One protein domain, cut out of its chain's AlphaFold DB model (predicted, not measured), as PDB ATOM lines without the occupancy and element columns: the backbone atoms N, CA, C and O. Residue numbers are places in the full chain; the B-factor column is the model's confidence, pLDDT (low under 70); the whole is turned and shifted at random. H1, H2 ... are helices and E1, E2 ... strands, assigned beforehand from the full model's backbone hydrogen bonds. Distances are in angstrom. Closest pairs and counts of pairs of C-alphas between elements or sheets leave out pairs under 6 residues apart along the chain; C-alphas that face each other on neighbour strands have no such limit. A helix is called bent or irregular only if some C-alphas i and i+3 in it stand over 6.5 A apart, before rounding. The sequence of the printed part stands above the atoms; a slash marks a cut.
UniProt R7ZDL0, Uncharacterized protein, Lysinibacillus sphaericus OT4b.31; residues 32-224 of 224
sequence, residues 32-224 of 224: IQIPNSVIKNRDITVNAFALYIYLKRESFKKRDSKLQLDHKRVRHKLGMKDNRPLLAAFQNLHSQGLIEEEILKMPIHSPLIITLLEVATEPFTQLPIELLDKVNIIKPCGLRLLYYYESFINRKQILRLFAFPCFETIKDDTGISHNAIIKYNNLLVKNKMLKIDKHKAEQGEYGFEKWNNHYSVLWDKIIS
ATOM      1  N   ILE A  32       5.797 -41.111  46.407       93.88
ATOM      2  CA  ILE A  32       5.768 -42.370  45.670       93.88
ATOM      3  C   ILE A  32       4.741 -42.214  44.553       93.88
ATOM      4  O   ILE A  32       3.608 -41.801  44.802       93.88
ATOM      5  N   GLN A  33       5.151 -42.541  43.329       94.06
ATOM      6  CA  GLN A  33       4.282 -42.532  42.156       94.06
ATOM      7  C   GLN A  33       3.772 -43.941  41.877       94.06
ATOM      8  O   GLN A  33       4.564 -44.887  41.808       94.06
ATOM      9  N   ILE A  34       2.462 -44.064  41.691       95.69
ATOM     10  CA  ILE A  34       1.795 -45.315  41.338       95.69
ATOM     11  C   ILE A  34       0.909 -45.056  40.113       95.69
ATOM     12  O   ILE A  34       0.122 -44.107  40.145       95.69
ATOM     13  N   PRO A  35       1.007 -45.863  39.043       95.62
ATOM     14  CA  PRO A  35       0.123 -45.739  37.889       95.62
ATOM     15  C   PRO A  35      -1.353 -45.885  38.268       95.62
ATOM     16  O   PRO A  35      -1.714 -46.738  39.084       95.62
ATOM     17  N   ASN A  36      -2.228 -45.103  37.639       95.31
ATOM     18  CA  ASN A  36      -3.667 -45.175  37.910       95.31
ATOM     19  C   ASN A  36      -4.258 -46.535  37.521       95.31
ATOM     20  O   ASN A  36      -5.182 -46.999  38.186       95.31
ATOM     21  N   SER A  37      -3.685 -47.189  36.506       95.19
ATOM     22  CA  SER A  37      -4.000 -48.567  36.115       95.19
ATOM     23  C   SER A  37      -3.809 -49.547  37.274       95.19
ATOM     24  O   SER A  37      -4.680 -50.365  37.522       95.19
ATOM     25  N   VAL A  38      -2.735 -49.414  38.055       96.94
ATOM     26  CA  VAL A  38      -2.466 -50.248  39.241       96.94
ATOM     27  C   VAL A  38      -3.439 -49.926  40.380       96.94
ATOM     28  O   VAL A  38      -3.914 -50.820  41.077       96.94
ATOM     29  N   ILE A  39      -3.768 -48.648  40.583       96.88
ATOM     30  CA  ILE A  39      -4.673 -48.209  41.660       96.88
ATOM     31  C   ILE A  39      -6.095 -48.745  41.446       96.88
ATOM     32  O   ILE A  39      -6.715 -49.239  42.395       96.88
ATOM     33  N   LYS A  40      -6.578 -48.660  40.202       96.38
ATOM     34  CA  LYS A  40      -7.936 -49.024  39.771       96.38
ATOM     35  C   LYS A  40      -8.040 -50.452  39.215       96.38
ATOM     36  O   LYS A  40      -9.019 -50.784  38.559       96.38
ATOM     37  N   ASN A  41      -7.029 -51.291  39.453       96.44
ATOM     38  CA  ASN A  41      -7.066 -52.700  39.078       96.44
ATOM     39  C   ASN A  41      -7.614 -53.543  40.236       96.44
ATOM     40  O   ASN A  41      -6.925 -53.794  41.231       96.44
ATOM     41  N   ARG A  42      -8.850 -54.019  40.084       97.38
ATOM     42  CA  ARG A  42      -9.553 -54.870  41.052       97.38
ATOM     43  C   ARG A  42      -8.827 -56.179  41.377       97.38
ATOM     44  O   ARG A  42      -8.957 -56.656  42.506       97.38
ATOM     45  N   ASP A  43      -8.072 -56.729  40.434       97.88
ATOM     46  CA  ASP A  43      -7.386 -58.017  40.572       97.88
ATOM     47  C   ASP A  43      -6.124 -57.914  41.429       97.88
ATOM     48  O   ASP A  43      -5.681 -58.898  42.027       97.88
ATOM     49  N   ILE A  44      -5.580 -56.705  41.589       98.31
ATOM     50  CA  ILE A  44      -4.573 -56.440  42.614       98.31
ATOM     51  C   ILE A  44      -5.284 -56.431  43.957       98.31
ATOM     52  O   ILE A  44      -6.120 -55.573  44.213       98.31
ATOM     53  N   THR A  45      -4.944 -57.346  44.857       98.00
ATOM     54  CA  THR A  45      -5.524 -57.374  46.205       98.00
ATOM     55  C   THR A  45      -5.034 -56.195  47.046       98.00
ATOM     56  O   THR A  45      -3.960 -55.642  46.827       98.00
ATOM     57  N   VAL A  46      -5.774 -55.837  48.095       97.94
ATOM     58  CA  VAL A  46      -5.389 -54.733  48.990       97.94
ATOM     59  C   VAL A  46      -3.997 -54.934  49.613       97.94
ATOM     60  O   VAL A  46      -3.219 -53.986  49.739       97.94
ATOM     61  N   ASN A  47      -3.666 -56.167  50.005       97.88
ATOM     62  CA  ASN A  47      -2.362 -56.487  50.587       97.88
ATOM     63  C   ASN A  47      -1.241 -56.418  49.543       97.88
ATOM     64  O   ASN A  47      -0.169 -55.903  49.857       97.88
ATOM     65  N   ALA A  48      -1.496 -56.884  48.316       98.38
ATOM     66  CA  ALA A  48      -0.564 -56.749  47.199       98.38
ATOM     67  C   ALA A  48      -0.321 -55.282  46.849       98.38
ATOM     68  O   ALA A  48       0.827 -54.867  46.744       98.38
ATOM     69  N   PHE A  49      -1.371 -54.463  46.791       98.44
ATOM     70  CA  PHE A  49      -1.247 -53.026  46.558       98.44
ATOM     71  C   PHE A  49      -0.368 -52.343  47.621       98.44
ATOM     72  O   PHE A  49       0.551 -51.591  47.296       98.44
ATOM     73  N   ALA A  50      -0.593 -52.649  48.903       98.12
ATOM     74  CA  ALA A  50       0.225 -52.109  49.987       98.12
ATOM     75  C   ALA A  50       1.686 -52.583  49.923       98.12
ATOM     76  O   ALA A  50       2.601 -51.794  50.174       98.12
ATOM     77  N   LEU A  51       1.905 -53.849  49.558       98.19
ATOM     78  CA  LEU A  51       3.234 -54.390  49.308       98.19
ATOM     79  C   LEU A  51       3.909 -53.661  48.144       98.19
ATOM     80  O   LEU A  51       5.032 -53.204  48.310       98.19
ATOM     81  N   TYR A  52       3.224 -53.459  47.020       98.12
ATOM     82  CA  TYR A  52       3.766 -52.761  45.856       98.12
ATOM     83  C   TYR A  52       4.239 -51.344  46.194       98.12
ATOM     84  O   TYR A  52       5.363 -50.975  45.858       98.12
ATOM     85  N   ILE A  53       3.447 -50.573  46.948       97.31
ATOM     86  CA  ILE A  53       3.857 -49.235  47.409       97.31
ATOM     87  C   ILE A  53       5.109 -49.323  48.290       97.31
ATOM     88  O   ILE A  53       6.032 -48.519  48.137       97.31
ATOM     89  N   TYR A  54       5.174 -50.304  49.196       97.62
ATOM     90  CA  TYR A  54       6.367 -50.546  50.007       97.62
ATOM     91  C   TYR A  54       7.590 -50.851  49.136       97.62
ATOM     92  O   TYR A  54       8.636 -50.237  49.336       97.62
ATOM     93  N   LEU A  55       7.460 -51.728  48.142       97.44
ATOM     94  CA  LEU A  55       8.550 -52.064  47.229       97.44
ATOM     95  C   LEU A  55       9.009 -50.838  46.434       97.44
ATOM     96  O   LEU A  55      10.204 -50.558  46.399       97.44
ATOM     97  N   LYS A  56       8.082 -50.042  45.881       96.19
ATOM     98  CA  LYS A  56       8.405 -48.781  45.188       96.19
ATOM     99  C   LYS A  56       9.181 -47.822  46.091       96.19
ATOM    100  O   LYS A  56      10.134 -47.196  45.632       96.19
ATOM    101  N   ARG A  57       8.834 -47.744  47.383       95.25
ATOM    102  CA  ARG A  57       9.601 -46.963  48.363       95.25
ATOM    103  C   ARG A  57      11.028 -47.477  48.524       95.25
ATOM    104  O   ARG A  57      11.962 -46.679  48.536       95.25
ATOM    105  N   GLU A  58      11.195 -48.778  48.736       95.69
ATOM    106  CA  GLU A  58      12.522 -49.357  48.969       95.69
ATOM    107  C   GLU A  58      13.399 -49.273  47.711       95.69
ATOM    108  O   GLU A  58      14.579 -48.947  47.824       95.69
ATOM    109  N   SER A  59      12.811 -49.445  46.525       95.19
ATOM    110  CA  SER A  59      13.473 -49.226  45.234       95.19
ATOM    111  C   SER A  59      13.923 -47.789  45.047       95.19
ATOM    112  O   SER A  59      15.090 -47.553  44.748       95.19
ATOM    113  N   PHE A  60      13.061 -46.816  45.351       93.00
ATOM    114  CA  PHE A  60      13.444 -45.405  45.323       93.00
ATOM    115  C   PHE A  60      14.616 -45.097  46.272       93.00
ATOM    116  O   PHE A  60      15.558 -44.404  45.892       93.00
ATOM    117  N   LYS A  61      14.590 -45.638  47.497       92.19
ATOM    118  CA  LYS A  61      15.660 -45.430  48.489       92.19
ATOM    119  C   LYS A  61      16.994 -46.038  48.060       92.19
ATOM    120  O   LYS A  61      18.030 -45.427  48.306       92.19
ATOM    121  N   LYS A  62      16.970 -47.232  47.464       93.38
ATOM    122  CA  LYS A  62      18.175 -47.941  47.005       93.38
ATOM    123  C   LYS A  62      18.636 -47.513  45.612       93.38
ATOM    124  O   LYS A  62      19.770 -47.800  45.259       93.38
ATOM    125  N   ARG A  63      17.779 -46.815  44.856       92.88
ATOM    126  CA  ARG A  63      17.951 -46.521  43.424       92.88
ATOM    127  C   ARG A  63      18.182 -47.792  42.601       92.88
ATOM    128  O   ARG A  63      18.998 -47.803  41.691       92.88
ATOM    129  N   ASP A  64      17.459 -48.849  42.958       95.19
ATOM    130  CA  ASP A  64      17.588 -50.177  42.359       95.19
ATOM    131  C   ASP A  64      16.202 -50.828  42.261       95.19
ATOM    132  O   ASP A  64      15.399 -50.741  43.197       95.19
ATOM    133  N   SER A  65      15.887 -51.438  41.120       94.69
ATOM    134  CA  SER A  65      14.666 -52.231  40.944       94.69
ATOM    135  C   SER A  65      14.786 -53.602  41.608       94.69
ATOM    136  O   SER A  65      13.767 -54.160  42.021       94.69
ATOM    137  N   LYS A  66      16.013 -54.111  41.777       97.44
ATOM    138  CA  LYS A  66      16.308 -55.362  42.467       97.44
ATOM    139  C   LYS A  66      16.466 -55.121  43.964       97.44
ATOM    140  O   LYS A  66      17.298 -54.356  44.446       97.44
ATOM    141  N   LEU A  67      15.634 -55.792  44.743       96.88
ATOM    142  CA  LEU A  67      15.470 -55.569  46.167       96.88
ATOM    143  C   LEU A  67      15.746 -56.834  46.959       96.88
ATOM    144  O   LEU A  67      15.063 -57.841  46.832       96.88
ATOM    145  N   GLN A  68      16.696 -56.723  47.880       96.31
ATOM    146  CA  GLN A  68      16.871 -57.668  48.973       96.31
ATOM    147  C   GLN A  68      16.024 -57.232  50.179       96.31
ATOM    148  O   GLN A  68      16.218 -56.130  50.714       96.31
ATOM    149  N   LEU A  69      15.087 -58.085  50.595       95.25
ATOM    150  CA  LEU A  69      14.068 -57.806  51.606       95.25
ATOM    151  C   LEU A  69      14.164 -58.754  52.805       95.25
ATOM    152  O   LEU A  69      14.261 -59.973  52.664       95.25
ATOM    153  N   ASP A  70      14.014 -58.183  54.000       94.44
ATOM    154  CA  ASP A  70      13.666 -58.936  55.204       94.44
ATOM    155  C   ASP A  70      12.139 -59.053  55.299       94.44
ATOM    156  O   ASP A  70      11.436 -58.104  55.664       94.44
ATOM    157  N   HIS A  71      11.617 -60.237  54.989       91.56
ATOM    158  CA  HIS A  71      10.182 -60.493  54.965       91.56
ATOM    159  C   HIS A  71       9.489 -60.284  56.326       91.56
ATOM    160  O   HIS A  71       8.306 -59.934  56.353       91.56
ATOM    161  N   LYS A  72      10.195 -60.440  57.459       92.81
ATOM    162  CA  LYS A  72       9.631 -60.171  58.795       92.81
ATOM    163  C   LYS A  72       9.394 -58.678  58.974       92.81
ATOM    164  O   LYS A  72       8.321 -58.267  59.428       92.81
ATOM    165  N   ARG A  73      10.364 -57.862  58.549       93.19
ATOM    166  CA  ARG A  73      10.258 -56.399  58.563       93.19
ATOM    167  C   ARG A  73       9.145 -55.907  57.643       93.19
ATOM    168  O   ARG A  73       8.381 -55.031  58.053       93.19
ATOM    169  N   VAL A  74       9.021 -56.482  56.442       95.00
ATOM    170  CA  VAL A  74       7.933 -56.162  55.498       95.00
ATOM    171  C   VAL A  74       6.573 -56.424  56.145       95.00
ATOM    172  O   VAL A  74       5.744 -55.518  56.225       95.00
ATOM    173  N   ARG A  75       6.367 -57.627  56.699       93.25
ATOM    174  CA  ARG A  75       5.131 -57.996  57.410       93.25
ATOM    175  C   ARG A  75       4.775 -57.007  58.509       93.25
ATOM    176  O   ARG A  75       3.646 -56.524  58.560       93.25
ATOM    177  N   HIS A  76       5.742 -56.702  59.372       92.69
ATOM    178  CA  HIS A  76       5.535 -55.794  60.493       92.69
ATOM    179  C   HIS A  76       5.154 -54.383  60.021       92.69
ATOM    180  O   HIS A  76       4.242 -53.770  60.573       92.69
ATOM    181  N   LYS A  77       5.809 -53.878  58.968       93.81
ATOM    182  CA  LYS A  77       5.508 -52.558  58.396       93.81
ATOM    183  C   LYS A  77       4.135 -52.490  57.727       93.81
ATOM    184  O   LYS A  77       3.505 -51.439  57.779       93.81
ATOM    185  N   LEU A  78       3.667 -53.587  57.140       94.94
ATOM    186  CA  LEU A  78       2.362 -53.659  56.477       94.94
ATOM    187  C   LEU A  78       1.225 -54.126  57.402       94.94
ATOM    188  O   LEU A  78       0.090 -54.285  56.953       94.94
ATOM    189  N   GLY A  79       1.503 -54.355  58.689       91.69
ATOM    190  CA  GLY A  79       0.509 -54.820  59.658       91.69
ATOM    191  C   GLY A  79       0.008 -56.246  59.400       91.69
ATOM    192  O   GLY A  79      -1.111 -56.588  59.787       91.69
ATOM    193  N   MET A  80       0.816 -57.078  58.737       93.38
ATOM    194  CA  MET A  80       0.499 -58.469  58.418       93.38
ATOM    195  C   MET A  80       0.977 -59.400  59.540       93.38
ATOM    196  O   MET A  80       2.162 -59.437  59.884       93.38
ATOM    197  N   LYS A  81       0.045 -60.174  60.112       89.69
ATOM    198  CA  LYS A  81       0.311 -61.022  61.286       89.69
ATOM    199  C   LYS A  81       1.268 -62.177  60.984       89.69
ATOM    200  O   LYS A  81       2.227 -62.381  61.725       89.69
ATOM    201  N   ASP A  82       1.036 -62.895  59.890       91.25
ATOM    202  CA  ASP A  82       1.797 -64.084  59.498       91.25
ATOM    203  C   ASP A  82       2.221 -64.041  58.019       91.25
ATOM    204  O   ASP A  82       1.970 -63.059  57.317       91.25
ATOM    205  N   ASN A  83       2.945 -65.070  57.570       93.88
ATOM    206  CA  ASN A  83       3.531 -65.139  56.227       93.88
ATOM    207  C   ASN A  83       2.514 -65.431  55.116       93.88
ATOM    208  O   ASN A  83       2.812 -65.136  53.964       93.88
ATOM    209  N   ARG A  84       1.330 -65.972  55.431       95.56
ATOM    210  CA  ARG A  84       0.324 -66.340  54.423       95.56
ATOM    211  C   ARG A  84      -0.168 -65.135  53.606       95.56
ATOM    212  O   ARG A  84      -0.088 -65.209  52.385       95.56
ATOM    213  N   PRO A  85      -0.610 -64.007  54.210       95.56
ATOM    214  CA  PRO A  85      -1.040 -62.841  53.438       95.56
ATOM    215  C   PRO A  85       0.108 -62.164  52.687       95.56
ATOM    216  O   PRO A  85      -0.142 -61.551  51.655       95.56
ATOM    217  N   LEU A  86       1.348 -62.267  53.182       96.69
ATOM    218  CA  LEU A  86       2.511 -61.717  52.487       96.69
ATOM    219  C   LEU A  86       2.859 -62.550  51.247       96.69
ATOM    220  O   LEU A  86       3.084 -61.983  50.184       96.69
ATOM    221  N   LEU A  87       2.848 -63.878  51.369       97.69
ATOM    222  CA  LEU A  87       3.049 -64.793  50.247       97.69
ATOM    223  C   LEU A  87       1.984 -64.583  49.166       97.69
ATOM    224  O   LEU A  87       2.324 -64.365  48.009       97.69
ATOM    225  N   ALA A  88       0.707 -64.546  49.561       97.88
ATOM    226  CA  ALA A  88      -0.396 -64.284  48.639       97.88
ATOM    227  C   ALA A  88      -0.273 -62.910  47.956       97.88
ATOM    228  O   ALA A  88      -0.597 -62.770  46.781       97.88
ATOM    229  N   ALA A  89       0.225 -61.894  48.672       98.19
ATOM    230  CA  ALA A  89       0.489 -60.580  48.098       98.19
ATOM    231  C   ALA A  89       1.592 -60.632  47.029       98.19
ATOM    232  O   ALA A  89       1.400 -60.072  45.956       98.19
ATOM    233  N   PHE A  90       2.705 -61.329  47.279       98.38
ATOM    234  CA  PHE A  90       3.761 -61.518  46.278       98.38
ATOM    235  C   PHE A  90       3.265 -62.284  45.048       98.38
ATOM    236  O   PHE A  90       3.476 -61.829  43.930       98.38
ATOM    237  N   GLN A  91       2.551 -63.391  45.248       98.44
ATOM    238  CA  GLN A  91       1.970 -64.175  44.153       98.44
ATOM    239  C   GLN A  91       1.009 -63.340  43.307       98.44
ATOM    240  O   GLN A  91       1.045 -63.390  42.079       98.44
ATOM    241  N   ASN A  92       0.187 -62.512  43.955       98.44
ATOM    242  CA  ASN A  92      -0.692 -61.594  43.252       98.44
ATOM    243  C   ASN A  92       0.106 -60.539  42.465       98.44
ATOM    244  O   ASN A  92      -0.203 -60.332  41.301       98.44
ATOM    245  N   LEU A  93       1.171 -59.944  43.018       98.44
ATOM    246  CA  LEU A  93       2.027 -59.016  42.260       98.44
ATOM    247  C   LEU A  93       2.691 -59.670  41.042       98.44
ATOM    248  O   LEU A  93       2.715 -59.053  39.979       98.44
ATOM    249  N   HIS A  94       3.177 -60.906  41.179       98.31
ATOM    250  CA  HIS A  94       3.745 -61.669  40.066       98.31
ATOM    251  C   HIS A  94       2.692 -61.915  38.975       98.31
ATOM    252  O   HIS A  94       2.909 -61.575  37.817       98.31
ATOM    253  N   SER A  95       1.496 -62.390  39.351       98.00
ATOM    254  CA  SER A  95       0.397 -62.633  38.399       98.00
ATOM    255  C   SER A  95      -0.064 -61.381  37.644       98.00
ATOM    256  O   SER A  95      -0.678 -61.490  36.589       98.00
ATOM    257  N   GLN A  96       0.215 -60.197  38.195       96.88
ATOM    258  CA  GLN A  96      -0.141 -58.900  37.620       96.88
ATOM    259  C   GLN A  96       1.039 -58.249  36.879       96.88
ATOM    260  O   GLN A  96       0.935 -57.090  36.486       96.88
ATOM    261  N   GLY A  97       2.167 -58.956  36.712       96.69
ATOM    262  CA  GLY A  97       3.348 -58.451  36.005       96.69
ATOM    263  C   GLY A  97       4.024 -57.266  36.701       96.69
ATOM    264  O   GLY A  97       4.608 -56.415  36.039       96.69
ATOM    265  N   LEU A  98       3.915 -57.169  38.033       97.56
ATOM    266  CA  LEU A  98       4.501 -56.073  38.820       97.56
ATOM    267  C   LEU A  98       5.857 -56.431  39.439       97.56
ATOM    268  O   LEU A  98       6.610 -55.537  39.836       97.56
ATOM    269  N   ILE A  99       6.154 -57.725  39.532       98.31
ATOM    270  CA  ILE A  99       7.450 -58.275  39.934       98.31
ATOM    271  C   ILE A  99       7.812 -59.443  39.022       98.31
ATOM    272  O   ILE A  99       6.918 -60.090  38.479       98.31
ATOM    273  N   GLU A 100       9.107 -59.705  38.884       98.06
ATOM    274  CA  GLU A 100       9.625 -60.782  38.037       98.06
ATOM    275  C   GLU A 100       9.490 -62.163  38.692       98.06
ATOM    276  O   GLU A 100       9.121 -63.130  38.035       98.06
ATOM    277  N   GLU A 101       9.771 -62.278  39.990       97.69
ATOM    278  CA  GLU A 101       9.912 -63.575  40.645       97.69
ATOM    279  C   GLU A 101       8.577 -64.160  41.120       97.69
ATOM    280  O   GLU A 101       7.820 -63.543  41.879       97.69
ATOM    281  N   GLU A 102       8.342 -65.425  40.771       97.12
ATOM    282  CA  GLU A 102       7.275 -66.229  41.355       97.12
ATOM    283  C   GLU A 102       7.698 -66.781  42.723       97.12
ATOM    284  O   GLU A 102       8.593 -67.620  42.851       97.12
ATOM    285  N   ILE A 103       7.026 -66.334  43.785       95.50
ATOM    286  CA  ILE A 103       7.332 -66.771  45.149       95.50
ATOM    287  C   ILE A 103       6.330 -67.844  45.567       95.50
ATOM    288  O   ILE A 103       5.194 -67.556  45.946       95.50
ATOM    289  N   LEU A 104       6.774 -69.099  45.542       94.31
ATOM    290  CA  LEU A 104       5.958 -70.251  45.946       94.31
ATOM    291  C   LEU A 104       5.979 -70.491  47.463       94.31
ATOM    292  O   LEU A 104       5.007 -70.972  48.044       94.31
ATOM    293  N   LYS A 105       7.086 -70.139  48.126       94.56
ATOM    294  CA  LYS A 105       7.272 -70.314  49.570       94.56
ATOM    295  C   LYS A 105       8.164 -69.218  50.138       94.56
ATOM    296  O   LYS A 105       9.150 -68.824  49.526       94.56
ATOM    297  N   MET A 106       7.843 -68.763  51.350       92.38
ATOM    298  CA  MET A 106       8.670 -67.775  52.045       92.38
ATOM    299  C   MET A 106       9.998 -68.397  52.513       92.38
ATOM    300  O   MET A 106       9.972 -69.466  53.134       92.38
ATOM    301  N   PRO A 107      11.143 -67.733  52.278       90.12
ATOM    302  CA  PRO A 107      12.434 -68.200  52.769       90.12
ATOM    303  C   PRO A 107      12.485 -68.174  54.302       90.12
ATOM    304  O   PRO A 107      11.911 -67.293  54.940       90.12
ATOM    305  N   ILE A 108      13.180 -69.146  54.901       87.69
ATOM    306  CA  ILE A 108      13.257 -69.295  56.366       87.69
ATOM    307  C   ILE A 108      14.424 -68.477  56.941       87.69
ATOM    308  O   ILE A 108      14.245 -67.738  57.911       87.69
ATOM    309  N   HIS A 109      15.604 -68.592  56.326       87.81
ATOM    310  CA  HIS A 109      16.856 -68.002  56.822       87.81
ATOM    311  C   HIS A 109      17.546 -67.074  55.822       87.81
ATOM    312  O   HIS A 109      18.520 -66.418  56.176       87.81
ATOM    313  N   SER A 110      17.049 -67.000  54.588       89.06
ATOM    314  CA  SER A 110      17.593 -66.124  53.559       89.06
ATOM    315  C   SER A 110      16.725 -64.880  53.365       89.06
ATOM    316  O   SER A 110      15.512 -64.899  53.617       89.06
ATOM    317  N   PRO A 111      17.336 -63.770  52.922       92.31
ATOM    318  CA  PRO A 111      16.580 -62.635  52.429       92.31
ATOM    319  C   PRO A 111      15.775 -63.038  51.191       92.31
ATOM    320  O   PRO A 111      16.177 -63.907  50.418       92.31
ATOM    321  N   LEU A 112      14.648 -62.366  50.992       94.88
ATOM    322  CA  LEU A 112      13.869 -62.493  49.772       94.88
ATOM    323  C   LEU A 112      14.426 -61.513  48.734       94.88
ATOM    324  O   LEU A 112      14.569 -60.331  49.040       94.88
ATOM    325  N   ILE A 113      14.750 -61.999  47.541       96.12
ATOM    326  CA  ILE A 113      15.199 -61.168  46.420       96.12
ATOM    327  C   ILE A 113      14.019 -61.026  45.469       96.12
ATOM    328  O   ILE A 113      13.433 -62.038  45.095       96.12
ATOM    329  N   ILE A 114      13.662 -59.788  45.140       97.44
ATOM    330  CA  ILE A 114      12.615 -59.485  44.162       97.44
ATOM    331  C   ILE A 114      13.070 -58.375  43.225       97.44
ATOM    332  O   ILE A 114      13.811 -57.490  43.647       97.44
ATOM    333  N   THR A 115      12.568 -58.372  42.003       98.06
ATOM    334  CA  THR A 115      12.830 -57.369  40.979       98.06
ATOM    335  C   THR A 115      11.512 -56.706  40.607       98.06
ATOM    336  O   THR A 115      10.552 -57.363  40.204       98.06
ATOM    337  N   LEU A 116      11.433 -55.387  40.800       97.00
ATOM    338  CA  LEU A 116      10.283 -54.596  40.370       97.00
ATOM    339  C   LEU A 116      10.296 -54.430  38.855       97.00
ATOM    340  O   LEU A 116      11.279 -53.945  38.294       97.00
ATOM    341  N   LEU A 117       9.164 -54.731  38.230       95.50
ATOM    342  CA  LEU A 117       8.950 -54.447  36.819       95.50
ATOM    343  C   LEU A 117       8.434 -53.014  36.648       95.50
ATOM    344  O   LEU A 117       7.638 -52.504  37.449       95.50
ATOM    345  N   GLU A 118       8.926 -52.337  35.615       85.44
ATOM    346  CA  GLU A 118       8.481 -50.991  35.284       85.44
ATOM    347  C   GLU A 118       7.122 -51.042  34.586       85.44
ATOM    348  O   GLU A 118       6.933 -51.732  33.589       85.44
ATOM    349  N   VAL A 119       6.164 -50.280  35.112       81.00
ATOM    350  CA  VAL A 119       4.841 -50.123  34.509       81.00
ATOM    351  C   VAL A 119       4.778 -48.722  33.921       81.00
ATOM    352  O   VAL A 119       4.444 -47.755  34.612       81.00
ATOM    353  N   ALA A 120       5.158 -48.606  32.652       65.19
ATOM    354  CA  ALA A 120       5.133 -47.352  31.913       65.19
ATOM    355  C   ALA A 120       3.698 -47.025  31.467       65.19
ATOM    356  O   ALA A 120       3.320 -47.253  30.322       65.19
ATOM    357  N   THR A 121       2.877 -46.503  32.379       67.25
ATOM    358  CA  THR A 121       1.550 -45.982  32.023       67.25
ATOM    359  C   THR A 121       1.249 -44.699  32.785       67.25
ATOM    360  O   THR A 121       0.946 -44.732  33.980       67.25
ATOM    361  N   GLU A 122       1.297 -43.574  32.074       75.31
ATOM    362  CA  GLU A 122       0.560 -42.373  32.457       75.31
ATOM    363  C   GLU A 122      -0.951 -42.635  32.330       75.31
ATOM    364  O   GLU A 122      -1.369 -43.369  31.431       75.31
ATOM    365  N   PRO A 123      -1.798 -42.021  33.170       89.50
ATOM    366  CA  PRO A 123      -1.449 -41.110  34.263       89.50
ATOM    367  C   PRO A 123      -0.998 -41.830  35.548       89.50
ATOM    368  O   PRO A 123      -1.495 -42.912  35.876       89.50
ATOM    369  N   PHE A 124      -0.123 -41.184  36.329       92.25
ATOM    370  CA  PHE A 124       0.231 -41.608  37.692       92.25
ATOM    371  C   PHE A 124      -0.440 -40.768  38.792       92.25
ATOM    372  O   PHE A 124      -0.719 -39.580  38.633       92.25
ATOM    373  N   THR A 125      -0.607 -41.377  39.964       93.69
ATOM    374  CA  THR A 125      -0.961 -40.706  41.222       93.69
ATOM    375  C   THR A 125       0.248 -40.659  42.140       93.69
ATOM    376  O   THR A 125       1.014 -41.620  42.226       93.69
ATOM    377  N   GLN A 126       0.410 -39.551  42.858       93.25
ATOM    378  CA  GLN A 126       1.510 -39.345  43.791       93.25
ATOM    379  C   GLN A 126       0.966 -39.166  45.205       93.25
ATOM    380  O   GLN A 126       0.034 -38.394  45.397       93.25
ATOM    381  N   LEU A 127       1.567 -39.821  46.198       94.19
ATOM    382  CA  LEU A 127       1.320 -39.524  47.613       94.19
ATOM    383  C   LEU A 127       2.636 -39.481  48.405       94.19
ATOM    384  O   LEU A 127       3.619 -40.096  47.980       94.19
ATOM    385  N   PRO A 128       2.678 -38.771  49.552       93.75
ATOM    386  CA  PRO A 128       3.879 -38.672  50.381       93.75
ATOM    387  C   PRO A 128       4.415 -40.036  50.828       93.75
ATOM    388  O   PRO A 128       3.648 -40.938  51.180       93.75
ATOM    389  N   ILE A 129       5.741 -40.175  50.854       92.94
ATOM    390  CA  ILE A 129       6.437 -41.405  51.263       92.94
ATOM    391  C   ILE A 129       6.107 -41.829  52.708       92.94
ATOM    392  O   ILE A 129       6.082 -43.026  53.014       92.94
ATOM    393  N   GLU A 130       5.806 -40.857  53.573       92.38
ATOM    394  CA  GLU A 130       5.447 -41.017  54.987       92.38
ATOM    395  C   GLU A 130       4.122 -41.765  55.173       92.38
ATOM    396  O   GLU A 130       3.870 -42.347  56.230       92.38
ATOM    397  N   LEU A 131       3.279 -41.821  54.135       93.81
ATOM    398  CA  LEU A 131       2.001 -42.523  54.192       93.81
ATOM    399  C   LEU A 131       2.167 -44.004  54.568       93.81
ATOM    400  O   LEU A 131       1.341 -44.561  55.296       93.81
ATOM    401  N   LEU A 132       3.263 -44.637  54.135       93.75
ATOM    402  CA  LEU A 132       3.566 -46.024  54.493       93.75
ATOM    403  C   LEU A 132       3.795 -46.221  55.996       93.75
ATOM    404  O   LEU A 132       3.516 -47.301  56.516       93.75
ATOM    405  N   ASP A 133       4.264 -45.203  56.717       93.12
ATOM    406  CA  ASP A 133       4.465 -45.298  58.166       93.12
ATOM    407  C   ASP A 133       3.140 -45.221  58.941       93.12
ATOM    408  O   ASP A 133       3.064 -45.642  60.096       93.12
ATOM    409  N   LYS A 134       2.056 -44.789  58.283       93.50
ATOM    410  CA  LYS A 134       0.701 -44.763  58.845       93.50
ATOM    411  C   LYS A 134      -0.091 -46.053  58.584       93.50
ATOM    412  O   LYS A 134      -1.177 -46.213  59.144       93.50
ATOM    413  N   VAL A 135       0.429 -47.011  57.803       94.75
ATOM    414  CA  VAL A 135      -0.286 -48.254  57.420       94.75
ATOM    415  C   VAL A 135      -0.723 -49.080  58.626       94.75
ATOM    416  O   VAL A 135      -1.812 -49.648  58.617       94.75
ATOM    417  N   ASN A 136       0.043 -49.106  59.716       91.12
ATOM    418  CA  ASN A 136      -0.376 -49.821  60.927       91.12
ATOM    419  C   ASN A 136      -1.651 -49.244  61.563       91.12
ATOM    420  O   ASN A 136      -2.410 -49.992  62.192       91.12
ATOM    421  N   ILE A 137      -1.915 -47.954  61.341       93.69
ATOM    422  CA  ILE A 137      -3.097 -47.235  61.816       93.69
ATOM    423  C   ILE A 137      -4.246 -47.416  60.823       93.69
ATOM    424  O   ILE A 137      -5.299 -47.919  61.204       93.69
ATOM    425  N   ILE A 138      -4.036 -47.064  59.551       95.31
ATOM    426  CA  ILE A 138      -5.105 -47.014  58.533       95.31
ATOM    427  C   ILE A 138      -5.369 -48.357  57.838       95.31
ATOM    428  O   ILE A 138      -6.374 -48.513  57.144       95.31
ATOM    429  N   LYS A 139      -4.491 -49.338  58.072       96.31
ATOM    430  CA  LYS A 139      -4.427 -50.655  57.424       96.31
ATOM    431  C   LYS A 139      -4.204 -50.564  55.904       96.31
ATOM    432  O   LYS A 139      -4.391 -49.503  55.307       96.31
ATOM    433  N   PRO A 140      -3.836 -51.678  55.245       97.38
ATOM    434  CA  PRO A 140      -3.710 -51.726  53.788       97.38
ATOM    435  C   PRO A 140      -4.931 -51.174  53.023       97.38
ATOM    436  O   PRO A 140      -4.761 -50.486  52.020       97.38
ATOM    437  N   CYS A 141      -6.158 -51.378  53.524       97.56
ATOM    438  CA  CYS A 141      -7.363 -50.823  52.893       97.56
ATOM    439  C   CYS A 141      -7.375 -49.290  52.880       97.56
ATOM    440  O   CYS A 141      -7.678 -48.698  51.850       97.56
ATOM    441  N   GLY A 142      -7.042 -48.640  54.003       97.81
ATOM    442  CA  GLY A 142      -7.001 -47.179  54.069       97.81
ATOM    443  C   GLY A 142      -5.938 -46.595  53.139       97.81
ATOM    444  O   GLY A 142      -6.194 -45.597  52.473       97.81
ATOM    445  N   LEU A 143      -4.782 -47.261  53.030       97.94
ATOM    446  CA  LEU A 143      -3.738 -46.898  52.069       97.94
ATOM    447  C   LEU A 143      -4.268 -46.926  50.627       97.94
ATOM    448  O   LEU A 143      -4.073 -45.963  49.886       97.94
ATOM    449  N   ARG A 144      -4.966 -48.003  50.243       98.25
ATOM    450  CA  ARG A 144      -5.544 -48.138  48.900       98.25
ATOM    451  C   ARG A 144      -6.595 -47.074  48.602       98.25
ATOM    452  O   ARG A 144      -6.547 -46.473  47.536       98.25
ATOM    453  N   LEU A 145      -7.499 -46.812  49.545       98.44
ATOM    454  CA  LEU A 145      -8.538 -45.795  49.374       98.44
ATOM    455  C   LEU A 145      -7.953 -44.387  49.213       98.44
ATOM    456  O   LEU A 145      -8.431 -43.634  48.373       98.44
ATOM    457  N   LEU A 146      -6.892 -44.034  49.948       98.06
ATOM    458  CA  LEU A 146      -6.237 -42.731  49.779       98.06
ATOM    459  C   LEU A 146      -5.642 -42.555  48.379       98.06
ATOM    460  O   LEU A 146      -5.886 -41.526  47.756       98.06
ATOM    461  N   TYR A 147      -4.913 -43.554  47.870       97.88
ATOM    462  CA  TYR A 147      -4.422 -43.527  46.486       97.88
ATOM    463  C   TYR A 147      -5.571 -43.467  45.480       97.88
ATOM    464  O   TYR A 147      -5.497 -42.721  44.508       97.88
ATOM    465  N   TYR A 148      -6.644 -44.219  45.728       98.12
ATOM    466  CA  TYR A 148      -7.818 -44.220  44.869       98.12
ATOM    467  C   TYR A 148      -8.450 -42.830  44.769       98.12
ATOM    468  O   TYR A 148      -8.596 -42.321  43.663       98.12
ATOM    469  N   TYR A 149      -8.750 -42.176  45.894       97.50
ATOM    470  CA  TYR A 149      -9.313 -40.823  45.878       97.50
ATOM    471  C   TYR A 149      -8.347 -39.806  45.268       97.50
ATOM    472  O   TYR A 149      -8.755 -38.999  44.437       97.50
ATOM    473  N   GLU A 150      -7.061 -39.872  45.616       95.56
ATOM    474  CA  GLU A 150      -6.050 -38.971  45.057       95.56
ATOM    475  C   GLU A 150      -5.955 -39.086  43.526       95.56
ATOM    476  O   GLU A 150      -5.729 -38.082  42.859       95.56
ATOM    477  N   SER A 151      -6.226 -40.264  42.952       95.12
ATOM    478  CA  SER A 151      -6.173 -40.483  41.499       95.12
ATOM    479  C   SER A 151      -7.186 -39.687  40.672       95.12
ATOM    480  O   SER A 151      -7.047 -39.607  39.450       95.12
ATOM    481  N   PHE A 152      -8.195 -39.088  41.313       92.56
ATOM    482  CA  PHE A 152      -9.163 -38.192  40.670       92.56
ATOM    483  C   PHE A 152      -8.811 -36.705  40.847       92.56
ATOM    484  O   PHE A 152      -9.394 -35.852  40.177       92.56
ATOM    485  N   ILE A 153      -7.876 -36.379  41.746       89.31
ATOM    486  CA  ILE A 153      -7.571 -35.009  42.161       89.31
ATOM    487  C   ILE A 153      -6.449 -34.448  41.287       89.31
ATOM    488  O   ILE A 153      -5.338 -34.972  41.250       89.31
ATOM    489  N   ASN A 154      -6.706 -33.313  40.636       84.19
ATOM    490  CA  ASN A 154      -5.660 -32.552  39.958       84.19
ATOM    491  C   ASN A 154      -5.279 -31.346  40.815       84.19
ATOM    492  O   ASN A 154      -5.882 -30.281  40.708       84.19
ATOM    493  N   ARG A 155      -4.225 -31.487  41.626       80.00
ATOM    494  CA  ARG A 155      -3.767 -30.425  42.541       80.00
ATOM    495  C   ARG A 155      -3.261 -29.153  41.850       80.00
ATOM    496  O   ARG A 155      -3.052 -28.156  42.533       80.00
ATOM    497  N   LYS A 156      -3.063 -29.161  40.525       78.69
ATOM    498  CA  LYS A 156      -2.752 -27.946  39.750       78.69
ATOM    499  C   LYS A 156      -4.001 -27.109  39.453       78.69
ATOM    500  O   LYS A 156      -3.873 -25.942  39.103       78.69
ATOM    501  N   GLN A 157      -5.196 -27.688  39.580       74.94
ATOM    502  CA  GLN A 157      -6.471 -27.034  39.297       74.94
ATOM    503  C   GLN A 157      -7.257 -26.852  40.596       74.94
ATOM    504  O   GLN A 157      -7.712 -27.819  41.202       74.94
ATOM    505  N   ILE A 158      -7.470 -25.596  40.997       67.88
ATOM    506  CA  ILE A 158      -8.181 -25.232  42.239       67.88
ATOM    507  C   ILE A 158      -9.605 -25.823  42.282       67.88
ATOM    508  O   ILE A 158     -10.109 -26.154  43.348       67.88
ATOM    509  N   LEU A 159     -10.238 -26.019  41.122       64.31
ATOM    510  CA  LEU A 159     -11.592 -26.572  41.019       64.31
ATOM    511  C   LEU A 159     -11.658 -28.108  41.138       64.31
ATOM    512  O   LEU A 159     -12.750 -28.655  41.248       64.31
ATOM    513  N   ARG A 160     -10.523 -28.826  41.125       68.56
ATOM    514  CA  ARG A 160     -10.465 -30.306  41.167       68.56
ATOM    515  C   ARG A 160      -9.720 -30.819  42.399       68.56
ATOM    516  O   ARG A 160      -8.789 -31.616  42.287       68.56
ATOM    517  N   LEU A 161     -10.133 -30.344  43.575       83.25
ATOM    518  CA  LEU A 161      -9.512 -30.661  44.872       83.25
ATOM    519  C   LEU A 161     -10.189 -31.809  45.641       83.25
ATOM    520  O   LEU A 161      -9.831 -32.072  46.791       83.25
ATOM    521  N   PHE A 162     -11.157 -32.488  45.028       88.38
ATOM    522  CA  PHE A 162     -11.870 -33.614  45.624       88.38
ATOM    523  C   PHE A 162     -12.184 -34.688  44.578       88.38
ATOM    524  O   PHE A 162     -12.296 -34.405  43.387       88.38
ATOM    525  N   ALA A 163     -12.334 -35.923  45.043       91.00
ATOM    526  CA  ALA A 163     -12.875 -37.039  44.281       91.00
ATOM    527  C   ALA A 163     -14.360 -37.210  44.613       91.00
ATOM    528  O   ALA A 163     -14.771 -36.914  45.729       91.00
ATOM    529  N   PHE A 164     -15.161 -37.716  43.680       91.62
ATOM    530  CA  PHE A 164     -16.588 -37.988  43.903       91.62
ATOM    531  C   PHE A 164     -17.066 -39.375  43.412       91.62
ATOM    532  O   PHE A 164     -18.184 -39.492  42.912       91.62
ATOM    533  N   PRO A 165     -16.257 -40.453  43.514       90.94
ATOM    534  CA  PRO A 165     -16.716 -41.782  43.126       90.94
ATOM    535  C   PRO A 165     -17.791 -42.293  44.098       90.94
ATOM    536  O   PRO A 165     -17.681 -42.105  45.313       90.94
ATOM    537  N   CYS A 166     -18.814 -42.980  43.581       90.12
ATOM    538  CA  CYS A 166     -19.780 -43.680  44.428       90.12
ATOM    539  C   CYS A 166     -19.200 -45.009  44.947       90.12
ATOM    540  O   CYS A 166     -18.146 -45.471  44.495       90.12
ATOM    541  N   PHE A 167     -19.866 -45.632  45.925       90.81
ATOM    542  CA  PHE A 167     -19.367 -46.862  46.551       90.81
ATOM    543  C   PHE A 167     -19.275 -48.041  45.582       90.81
ATOM    544  O   PHE A 167     -18.355 -48.849  45.709       90.81
ATOM    545  N   GLU A 168     -20.171 -48.110  44.604       91.44
ATOM    546  CA  GLU A 168     -20.170 -49.114  43.543       91.44
ATOM    547  C   GLU A 168     -18.913 -48.968  42.684       91.44
ATOM    548  O   GLU A 168     -18.161 -49.928  42.550       91.44
ATOM    549  N   THR A 169     -18.597 -47.750  42.228       93.81
ATOM    550  CA  THR A 169     -17.375 -47.481  41.453       93.81
ATOM    551  C   THR A 169     -16.113 -47.803  42.253       93.81
ATOM    552  O   THR A 169     -15.216 -48.465  41.741       93.81
ATOM    553  N   ILE A 170     -16.051 -47.413  43.535       95.75
ATOM    554  CA  ILE A 170     -14.906 -47.761  44.394       95.75
ATOM    555  C   ILE A 170     -14.752 -49.283  44.477       95.75
ATOM    556  O   ILE A 170     -13.640 -49.800  44.366       95.75
ATOM    557  N   LYS A 171     -15.851 -50.013  44.693       95.62
ATOM    558  CA  LYS A 171     -15.840 -51.475  44.799       95.62
ATOM    559  C   LYS A 171     -15.389 -52.126  43.494       95.62
ATOM    560  O   LYS A 171     -14.580 -53.051  43.553       95.62
ATOM    561  N   ASP A 172     -15.887 -51.663  42.358       96.69
ATOM    562  CA  ASP A 172     -15.586 -52.257  41.057       96.69
ATOM    563  C   ASP A 172     -14.138 -51.993  40.636       96.69
ATOM    564  O   ASP A 172     -13.486 -52.911  40.149       96.69
ATOM    565  N   ASP A 173     -13.595 -50.813  40.943       97.12
ATOM    566  CA  ASP A 173     -12.203 -50.464  40.636       97.12
ATOM    567  C   ASP A 173     -11.193 -51.099  41.613       97.12
ATOM    568  O   ASP A 173     -10.048 -51.379  41.261       97.12
ATOM    569  N   THR A 174     -11.564 -51.290  42.884       97.38
ATOM    570  CA  THR A 174     -10.596 -51.674  43.936       97.38
ATOM    571  C   THR A 174     -10.824 -53.053  44.542       97.38
ATOM    572  O   THR A 174      -9.985 -53.534  45.312       97.38
ATOM    573  N   GLY A 175     -11.969 -53.680  44.273       96.62
ATOM    574  CA  GLY A 175     -12.400 -54.919  44.920       96.62
ATOM    575  C   GLY A 175     -12.734 -54.777  46.411       96.62
ATOM    576  O   GLY A 175     -12.988 -55.783  47.077       96.62
ATOM    577  N   ILE A 176     -12.722 -53.564  46.977       97.81
ATOM    578  CA  ILE A 176     -13.031 -53.340  48.394       97.81
ATOM    579  C   ILE A 176     -14.551 -53.364  48.588       97.81
ATOM    580  O   ILE A 176     -15.290 -52.636  47.933       97.81
ATOM    581  N   SER A 177     -15.038 -54.183  49.522       96.50
ATOM    582  CA  SER A 177     -16.473 -54.268  49.816       96.50
ATOM    583  C   SER A 177     -17.029 -52.976  50.420       96.50
ATOM    584  O   SER A 177     -16.328 -52.255  51.129       96.50
ATOM    585  N   HIS A 178     -18.328 -52.728  50.228       94.12
ATOM    586  CA  HIS A 178     -19.028 -51.551  50.756       94.12
ATOM    587  C   HIS A 178     -18.773 -51.340  52.263       94.12
ATOM    588  O   HIS A 178     -18.330 -50.271  52.686       94.12
ATOM    589  N   ASN A 179     -18.954 -52.384  53.079       96.25
ATOM    590  CA  ASN A 179     -18.724 -52.316  54.528       96.25
ATOM    591  C   ASN A 179     -17.275 -51.949  54.877       96.25
ATOM    592  O   ASN A 179     -17.026 -51.199  55.826       96.25
ATOM    593  N   ALA A 180     -16.306 -52.462  54.113       97.19
ATOM    594  CA  ALA A 180     -14.908 -52.105  54.292       97.19
ATOM    595  C   ALA A 180     -14.655 -50.646  53.879       97.19
ATOM    596  O   ALA A 180     -13.988 -49.936  54.629       97.19
ATOM    597  N   ILE A 181     -15.230 -50.170  52.769       97.06
ATOM    598  CA  ILE A 181     -15.126 -48.765  52.347       97.06
ATOM    599  C   ILE A 181     -15.615 -47.837  53.465       97.06
ATOM    600  O   ILE A 181     -14.862 -46.964  53.891       97.06
ATOM    601  N   ILE A 182     -16.816 -48.065  54.016       96.00
ATOM    602  CA  ILE A 182     -17.354 -47.266  55.133       96.00
ATOM    603  C   ILE A 182     -16.398 -47.290  56.331       96.00
ATOM    604  O   ILE A 182     -16.000 -46.241  56.842       96.00
ATOM    605  N   LYS A 183     -16.003 -48.488  56.775       97.69
ATOM    606  CA  LYS A 183     -15.129 -48.671  57.941       97.69
ATOM    607  C   LYS A 183     -13.810 -47.916  57.788       97.69
ATOM    608  O   LYS A 183     -13.386 -47.225  58.717       97.69
ATOM    609  N   TYR A 184     -13.145 -48.066  56.646       98.12
ATOM    610  CA  TYR A 184     -11.829 -47.479  56.424       98.12
ATOM    611  C   TYR A 184     -11.905 -45.987  56.096       98.12
ATOM    612  O   TYR A 184     -11.037 -45.250  56.549       98.12
ATOM    613  N   ASN A 185     -12.974 -45.504  55.461       97.81
ATOM    614  CA  ASN A 185     -13.244 -44.070  55.346       97.81
ATOM    615  C   ASN A 185     -13.395 -43.413  56.721       97.81
ATOM    616  O   ASN A 185     -12.726 -42.420  57.000       97.81
ATOM    617  N   ASN A 186     -14.191 -44.005  57.618       97.38
ATOM    618  CA  ASN A 186     -14.334 -43.506  58.989       97.38
ATOM    619  C   ASN A 186     -12.988 -43.491  59.731       97.38
ATOM    620  O   ASN A 186     -12.686 -42.549  60.462       97.38
ATOM    621  N   LEU A 187     -12.152 -44.512  59.517       97.50
ATOM    622  CA  LEU A 187     -10.813 -44.576  60.097       97.50
ATOM    623  C   LEU A 187      -9.890 -43.475  59.552       97.50
ATOM    624  O   LEU A 187      -9.163 -42.856  60.329       97.50
ATOM    625  N   LEU A 188      -9.927 -43.204  58.247       98.06
ATOM    626  CA  LEU A 188      -9.151 -42.135  57.614       98.06
ATOM    627  C   LEU A 188      -9.594 -40.745  58.094       98.06
ATOM    628  O   LEU A 188      -8.741 -39.912  58.404       98.06
ATOM    629  N   VAL A 189     -10.906 -40.520  58.226       97.56
ATOM    630  CA  VAL A 189     -11.482 -39.280  58.776       97.56
ATOM    631  C   VAL A 189     -11.069 -39.090  60.234       97.56
ATOM    632  O   VAL A 189     -10.574 -38.025  60.599       97.56
ATOM    633  N   LYS A 190     -11.174 -40.138  61.064       97.19
ATOM    634  CA  LYS A 190     -10.739 -40.106  62.471       97.19
ATOM    635  C   LYS A 190      -9.267 -39.706  62.613       97.19
ATOM    636  O   LYS A 190      -8.917 -38.973  63.532       97.19
ATOM    637  N   ASN A 191      -8.416 -40.164  61.694       96.25
ATOM    638  CA  ASN A 191      -6.988 -39.834  61.663       96.25
ATOM    639  C   ASN A 191      -6.667 -38.564  60.852       96.25
ATOM    640  O   ASN A 191      -5.498 -38.274  60.617       96.25
ATOM    641  N   LYS A 192      -7.687 -37.796  60.441       95.75
ATOM    642  CA  LYS A 192      -7.569 -36.525  59.711       95.75
ATOM    643  C   LYS A 192      -6.824 -36.631  58.370       95.75
ATOM    644  O   LYS A 192      -6.303 -35.633  57.895       95.75
ATOM    645  N   MET A 193      -6.782 -37.808  57.746       95.81
ATOM    646  CA  MET A 193      -6.132 -38.015  56.436       95.81
ATOM    647  C   MET A 193      -7.101 -37.842  55.261       95.81
ATOM    648  O   MET A 193      -6.676 -37.671  54.120       95.81
ATOM    649  N   LEU A 194      -8.403 -37.872  55.548       96.62
ATOM    650  CA  LEU A 194      -9.485 -37.742  54.584       96.62
ATOM    651  C   LEU A 194     -10.555 -36.810  55.156       96.62
ATOM    652  O   LEU A 194     -10.925 -36.938  56.324       96.62
ATOM    653  N   LYS A 195     -11.069 -35.905  54.329       95.81
ATOM    654  CA  LYS A 195     -12.312 -35.169  54.578       95.81
ATOM    655  C   LYS A 195     -13.388 -35.726  53.653       95.81
ATOM    656  O   LYS A 195     -13.098 -35.993  52.490       95.81
ATOM    657  N   ILE A 196     -14.597 -35.914  54.175       94.12
ATOM    658  CA  ILE A 196     -15.751 -36.356  53.391       94.12
ATOM    659  C   ILE A 196     -16.866 -35.339  53.588       94.12
ATOM    660  O   ILE A 196     -17.425 -35.256  54.681       94.12
ATOM    661  N   ASP A 197     -17.178 -34.591  52.537       91.44
ATOM    662  CA  ASP A 197     -18.351 -33.727  52.496       91.44
ATOM    663  C   ASP A 197     -19.497 -34.540  51.880       91.44
ATOM    664  O   ASP A 197     -19.451 -34.924  50.709       91.44
ATOM    665  N   LYS A 198     -20.483 -34.894  52.709       85.50
ATOM    666  CA  LYS A 198     -21.646 -35.678  52.283       85.50
ATOM    667  C   LYS A 198     -22.688 -34.741  51.689       85.50
ATOM    668  O   LYS A 198     -23.174 -33.862  52.398       85.50
ATOM    669  N   HIS A 199     -23.069 -34.969  50.439       80.00
ATOM    670  CA  HIS A 199     -24.196 -34.271  49.824       80.00
ATOM    671  C   HIS A 199     -25.456 -35.130  49.907       80.00
ATOM    672  O   HIS A 199     -25.376 -36.362  49.939       80.00
ATOM    673  N   LYS A 200     -26.622 -34.477  50.004       60.94
ATOM    674  CA  LYS A 200     -27.912 -35.178  49.971       60.94
ATOM    675  C   LYS A 200     -28.057 -35.888  48.629       60.94
ATOM    676  O   LYS A 200     -27.601 -35.377  47.610       60.94
ATOM    677  N   ALA A 201     -28.684 -37.057  48.657       58.94
ATOM    678  CA  ALA A 201     -28.992 -37.784  47.447       58.94
ATOM    679  C   ALA A 201     -29.904 -36.947  46.546       58.94
ATOM    680  O   ALA A 201     -30.962 -36.488  46.974       58.94
ATOM    681  N   GLU A 202     -29.485 -36.748  45.303       54.56
ATOM    682  CA  GLU A 202     -30.398 -36.304  44.259       54.56
ATOM    683  C   GLU A 202     -31.262 -37.512  43.878       54.56
ATOM    684  O   GLU A 202     -30.748 -38.627  43.738       54.56
ATOM    685  N   GLN A 203     -32.581 -37.317  43.773       46.62
ATOM    686  CA  GLN A 203     -33.481 -38.350  43.260       46.62
ATOM    687  C   GLN A 203     -33.038 -38.698  41.838       46.62
ATOM    688  O   GLN A 203     -33.185 -37.890  40.923       46.62
ATOM    689  N   GLY A 204     -32.479 -39.894  41.646       54.34
ATOM    690  CA  GLY A 204     -32.267 -40.418  40.301       54.34
ATOM    691  C   GLY A 204     -33.608 -40.677  39.609       54.34
ATOM    692  O   GLY A 204     -34.614 -40.901  40.283       54.34
ATOM    693  N   GLU A 205     -33.611 -40.736  38.273       48.03
ATOM    694  CA  GLU A 205     -34.802 -41.020  37.440       48.03
ATOM    695  C   GLU A 205     -35.571 -42.299  37.838       48.03
ATOM    696  O   GLU A 205     -36.728 -42.463  37.473       48.03
ATOM    697  N   TYR A 206     -34.955 -43.182  38.633       56.50
ATOM    698  CA  TYR A 206     -35.518 -44.456  39.091       56.50
ATOM    699  C   TYR A 206     -35.733 -44.544  40.615       56.50
ATOM    700  O   TYR A 206     -35.887 -45.638  41.149       56.50
ATOM    701  N   GLY A 207     -35.715 -43.422  41.344       49.34
ATOM    702  CA  GLY A 207     -36.030 -43.394  42.783       49.34
ATOM    703  C   GLY A 207     -34.936 -43.927  43.718       49.34
ATOM    704  O   GLY A 207     -35.179 -44.086  44.912       49.34
ATOM    705  N   PHE A 208     -33.725 -44.180  43.213       48.22
ATOM    706  CA  PHE A 208     -32.575 -44.539  44.044       48.22
ATOM    707  C   PHE A 208     -31.853 -43.287  44.553       48.22
ATOM    708  O   PHE A 208     -31.470 -42.415  43.772       48.22
ATOM    709  N   GLU A 209     -31.626 -43.227  45.865       52.88
ATOM    710  CA  GLU A 209     -30.799 -42.202  46.496       52.88
ATOM    711  C   GLU A 209     -29.314 -42.446  46.180       52.88
ATOM    712  O   GLU A 209     -28.675 -43.330  46.760       52.88
ATOM    713  N   LYS A 210     -28.735 -41.664  45.260       56.03
ATOM    714  CA  LYS A 210     -27.295 -41.724  44.977       56.03
ATOM    715  C   LYS A 210     -26.548 -40.715  45.845       56.03
ATOM    716  O   LYS A 210     -26.691 -39.506  45.686       56.03
ATOM    717  N   TRP A 211     -25.726 -41.209  46.764       59.34
ATOM    718  CA  TRP A 211     -24.875 -40.363  47.598       59.34
ATOM    719  C   TRP A 211     -23.693 -39.825  46.785       59.34
ATOM    720  O   TRP A 211     -22.770 -40.570  46.451       59.34
ATOM    721  N   ASN A 212     -23.695 -38.520  46.512       71.00
ATOM    722  CA  ASN A 212     -22.573 -37.817  45.892       71.00
ATOM    723  C   ASN A 212     -21.628 -37.320  46.992       71.00
ATOM    724  O   ASN A 212     -21.704 -36.180  47.423       71.00
ATOM    725  N   ASN A 213     -20.761 -38.183  47.520       85.94
ATOM    726  CA  ASN A 213     -19.785 -37.755  48.526       85.94
ATOM    727  C   ASN A 213     -18.581 -37.091  47.851       85.94
ATOM    728  O   ASN A 213     -18.054 -37.625  46.879       85.94
ATOM    729  N   HIS A 214     -18.095 -35.979  48.400       92.31
ATOM    730  CA  HIS A 214     -16.815 -35.390  48.003       92.31
ATOM    731  C   HIS A 214     -15.718 -35.821  48.977       92.31
ATOM    732  O   HIS A 214     -15.817 -35.602  50.183       92.31
ATOM    733  N   TYR A 215     -14.660 -36.424  48.447       94.38
ATOM    734  CA  TYR A 215     -13.522 -36.964  49.181       94.38
ATOM    735  C   TYR A 215     -12.289 -36.095  48.939       94.38
ATOM    736  O   TYR A 215     -11.792 -36.025  47.816       94.38
ATOM    737  N   SER A 216     -11.747 -35.483  49.990       94.38
ATOM    738  CA  SER A 216     -10.540 -34.651  49.898       94.38
ATOM    739  C   SER A 216      -9.406 -35.255  50.719       94.38
ATOM    740  O   SER A 216      -9.518 -35.415  51.937       94.38
ATOM    741  N   VAL A 217      -8.291 -35.576  50.060       94.19
ATOM    742  CA  VAL A 217      -7.097 -36.142  50.705       94.19
ATOM    743  C   VAL A 217      -6.241 -35.027  51.311       94.19
ATOM    744  O   VAL A 217      -5.834 -34.084  50.621       94.19
ATOM    745  N   LEU A 218      -5.933 -35.155  52.604       92.50
ATOM    746  CA  LEU A 218      -5.282 -34.120  53.409       92.50
ATOM    747  C   LEU A 218      -3.783 -34.417  53.601       92.50
ATOM    748  O   LEU A 218      -3.376 -34.995  54.608       92.50
ATOM    749  N   TRP A 219      -2.943 -34.001  52.643       89.81
ATOM    750  CA  TRP A 219      -1.496 -34.287  52.658       89.81
ATOM    751  C   TRP A 219      -0.782 -33.786  53.916       89.81
ATOM    752  O   TRP A 219       0.078 -34.483  54.449       89.81
ATOM    753  N   ASP A 220      -1.149 -32.611  54.426       87.31
ATOM    754  CA  ASP A 220      -0.459 -32.011  55.575       87.31
ATOM    755  C   ASP A 220      -0.620 -32.840  56.856       87.31
ATOM    756  O   ASP A 220       0.229 -32.786  57.738       87.31
ATOM    757  N   LYS A 221      -1.684 -33.650  56.943       88.12
ATOM    758  CA  LYS A 221      -1.930 -34.574  58.061       88.12
ATOM    759  C   LYS A 221      -1.303 -35.952  57.862       88.12
ATOM    760  O   LYS A 221      -1.154 -36.699  58.822       88.12
ATOM    761  N   ILE A 222      -0.938 -36.295  56.628       87.62
ATOM    762  CA  ILE A 222      -0.182 -37.517  56.325       87.62
ATOM    763  C   ILE A 222       1.283 -37.336  56.741       87.62
ATOM    764  O   ILE A 222       1.882 -38.263  57.282       87.62
ATOM    765  N   ILE A 223       1.830 -36.140  56.504       85.56
ATOM    766  CA  ILE A 223       3.247 -35.812  56.713       85.56
ATOM    767  C   ILE A 223       3.548 -35.436  58.177       85.56
ATOM    768  O   ILE A 223       4.684 -35.591  58.617       85.56
ATOM    769  N   SER A 224       2.549 -34.959  58.933       72.44
ATOM    770  CA  SER A 224       2.663 -34.678  60.375       72.44
ATOM    771  C   SER A 224       2.758 -35.947  61.220       72.44
ATOM    772  O   SER A 224       3.562 -35.969  62.168       72.44
TER     773      SER A 224
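AT A GLANCE: This is residues 32 to 224 of the 224 residues of an uncharacterized protein of Lysinibacillus sphaericus OT4b.31 (UniProt R7ZDL0). An elongated body is built round a bent helix, H5: H2 and H7 pack on its second arm, each nearly at right angles to it, and H4 packs nearly at right angles on residues 47 to 52 of H2. Three separate antiparallel two-stranded sheets lie round these helices: E2 and E3 at one end, E1 and E4 alongside H2 and the bent helix, and the hairpin E5 and E6 toward the other end, where its long loop, residues 199 to 212, reaches far from the body. The printed part has 193 residues, with eight named helices and six named strands in the order E1 H1 H2 E2 H3 H4 E3 E4 H5 H6 H7 E5 E6 H8. The class is mixed, helices and strands. The whole is compact, with a radius of gyration of the C-alphas of 17.3 A, and spans 59 by 32 by 31 A.

HOW THE PARTS SIT: Strands E5, residues 194 to 198, and E6, residues 213 to 217, form an antiparallel hairpin at 163 degrees, with N 195 and O 216 at 2.9 A. The hub, H5, residues 129 to 150, touches five other helices; by its hydrogen bonds it was assigned as one helix, but it is bent, with C-alphas 137 and 140 9.2 A apart. Its arms, H5a, residues 129 to 137, and H5b, residues 140 to 150, touch at a steep tilt of 44 degrees, opposite ways; H5a is itself irregular, with C-alphas 133 and 136 7.2 A apart. The closest C-alphas of H5b and E6 are those of Glu 150 and Val 217, 6.4 A apart. H7, residues 178 to 190, touches H5b about perpendicular at 81 degrees, closest at the C-alphas of Gly 142 and Tyr 184, 5.4 A. With residues 178 to 181 alone, H7 touches H6, residues 167 to 174; the closest C-alphas, of Phe 167 and His 178, are 6.3 A apart. H2, residues 46 to 62, touches H5b with residues 46 to 50 alone, about perpendicular at 76 degrees, closest at the C-alphas of Ala 50 and Pro 140, 5.5 A. H4, residues 83 to 95, touches H2 about perpendicular at 79 degrees, with the C-alphas of Ala 48 and Ala 89 closest at 4.1 A. H3, residues 71 to 77, touches H5a, closest at the C-alphas of Lys 77 and Asn 136, 7.0 A. H8, residues 219 to 223, touches H5a, closest at the C-alphas of Leu 131 and Ile 222, 5.9 A. H1, residues 36 to 39, and H5b only just touch, with 3 pairs of C-alphas within 8 A, the closest those of Ile 39 and Tyr 148, 6.0 A. E1, residues 32 to 35, and E4, residues 124 to 128, are antiparallel, with N 34 and O 125 at 2.9 A. E2, residues 66 to 69, and E3, residues 112 to 115, are antiparallel, with N 67 and O 114 at 2.7 A. Every O i to N i+4 pair is within hydrogen-bond range in H2, H3, H4, H5b, H6, H7 and H8; H5a has 0 of 5 but 5 of 6 O i to N i+3 pairs, and H1 is too short for an i+4 pair.

IN THESE COORDINATES: E1 begins at C-alpha 32, (5.768, -42.370, 45.670). H2 measures 24.6 A, H4 18.3 A and H7 18.4 A; H5b, 15.6 A, begins at C-alpha 140, (-3.710, -51.726, 53.788). E4 measures 13.5 A, E5 12.5 A and E6 13.0 A. H8 ends at C-alpha 223, (3.247, -35.812, 56.713).

THE WHOLE: The C-alphas farthest apart, of His 109 and Glu 205, are 61.4 A apart. The printed part has no cut. The links H4 to E3, H5 to H6 and E5 to E6 are long. Mean pLDDT of the printed part is 90.7; residues 120 to 121, 158 to 160 and 200 to 211 are under 70.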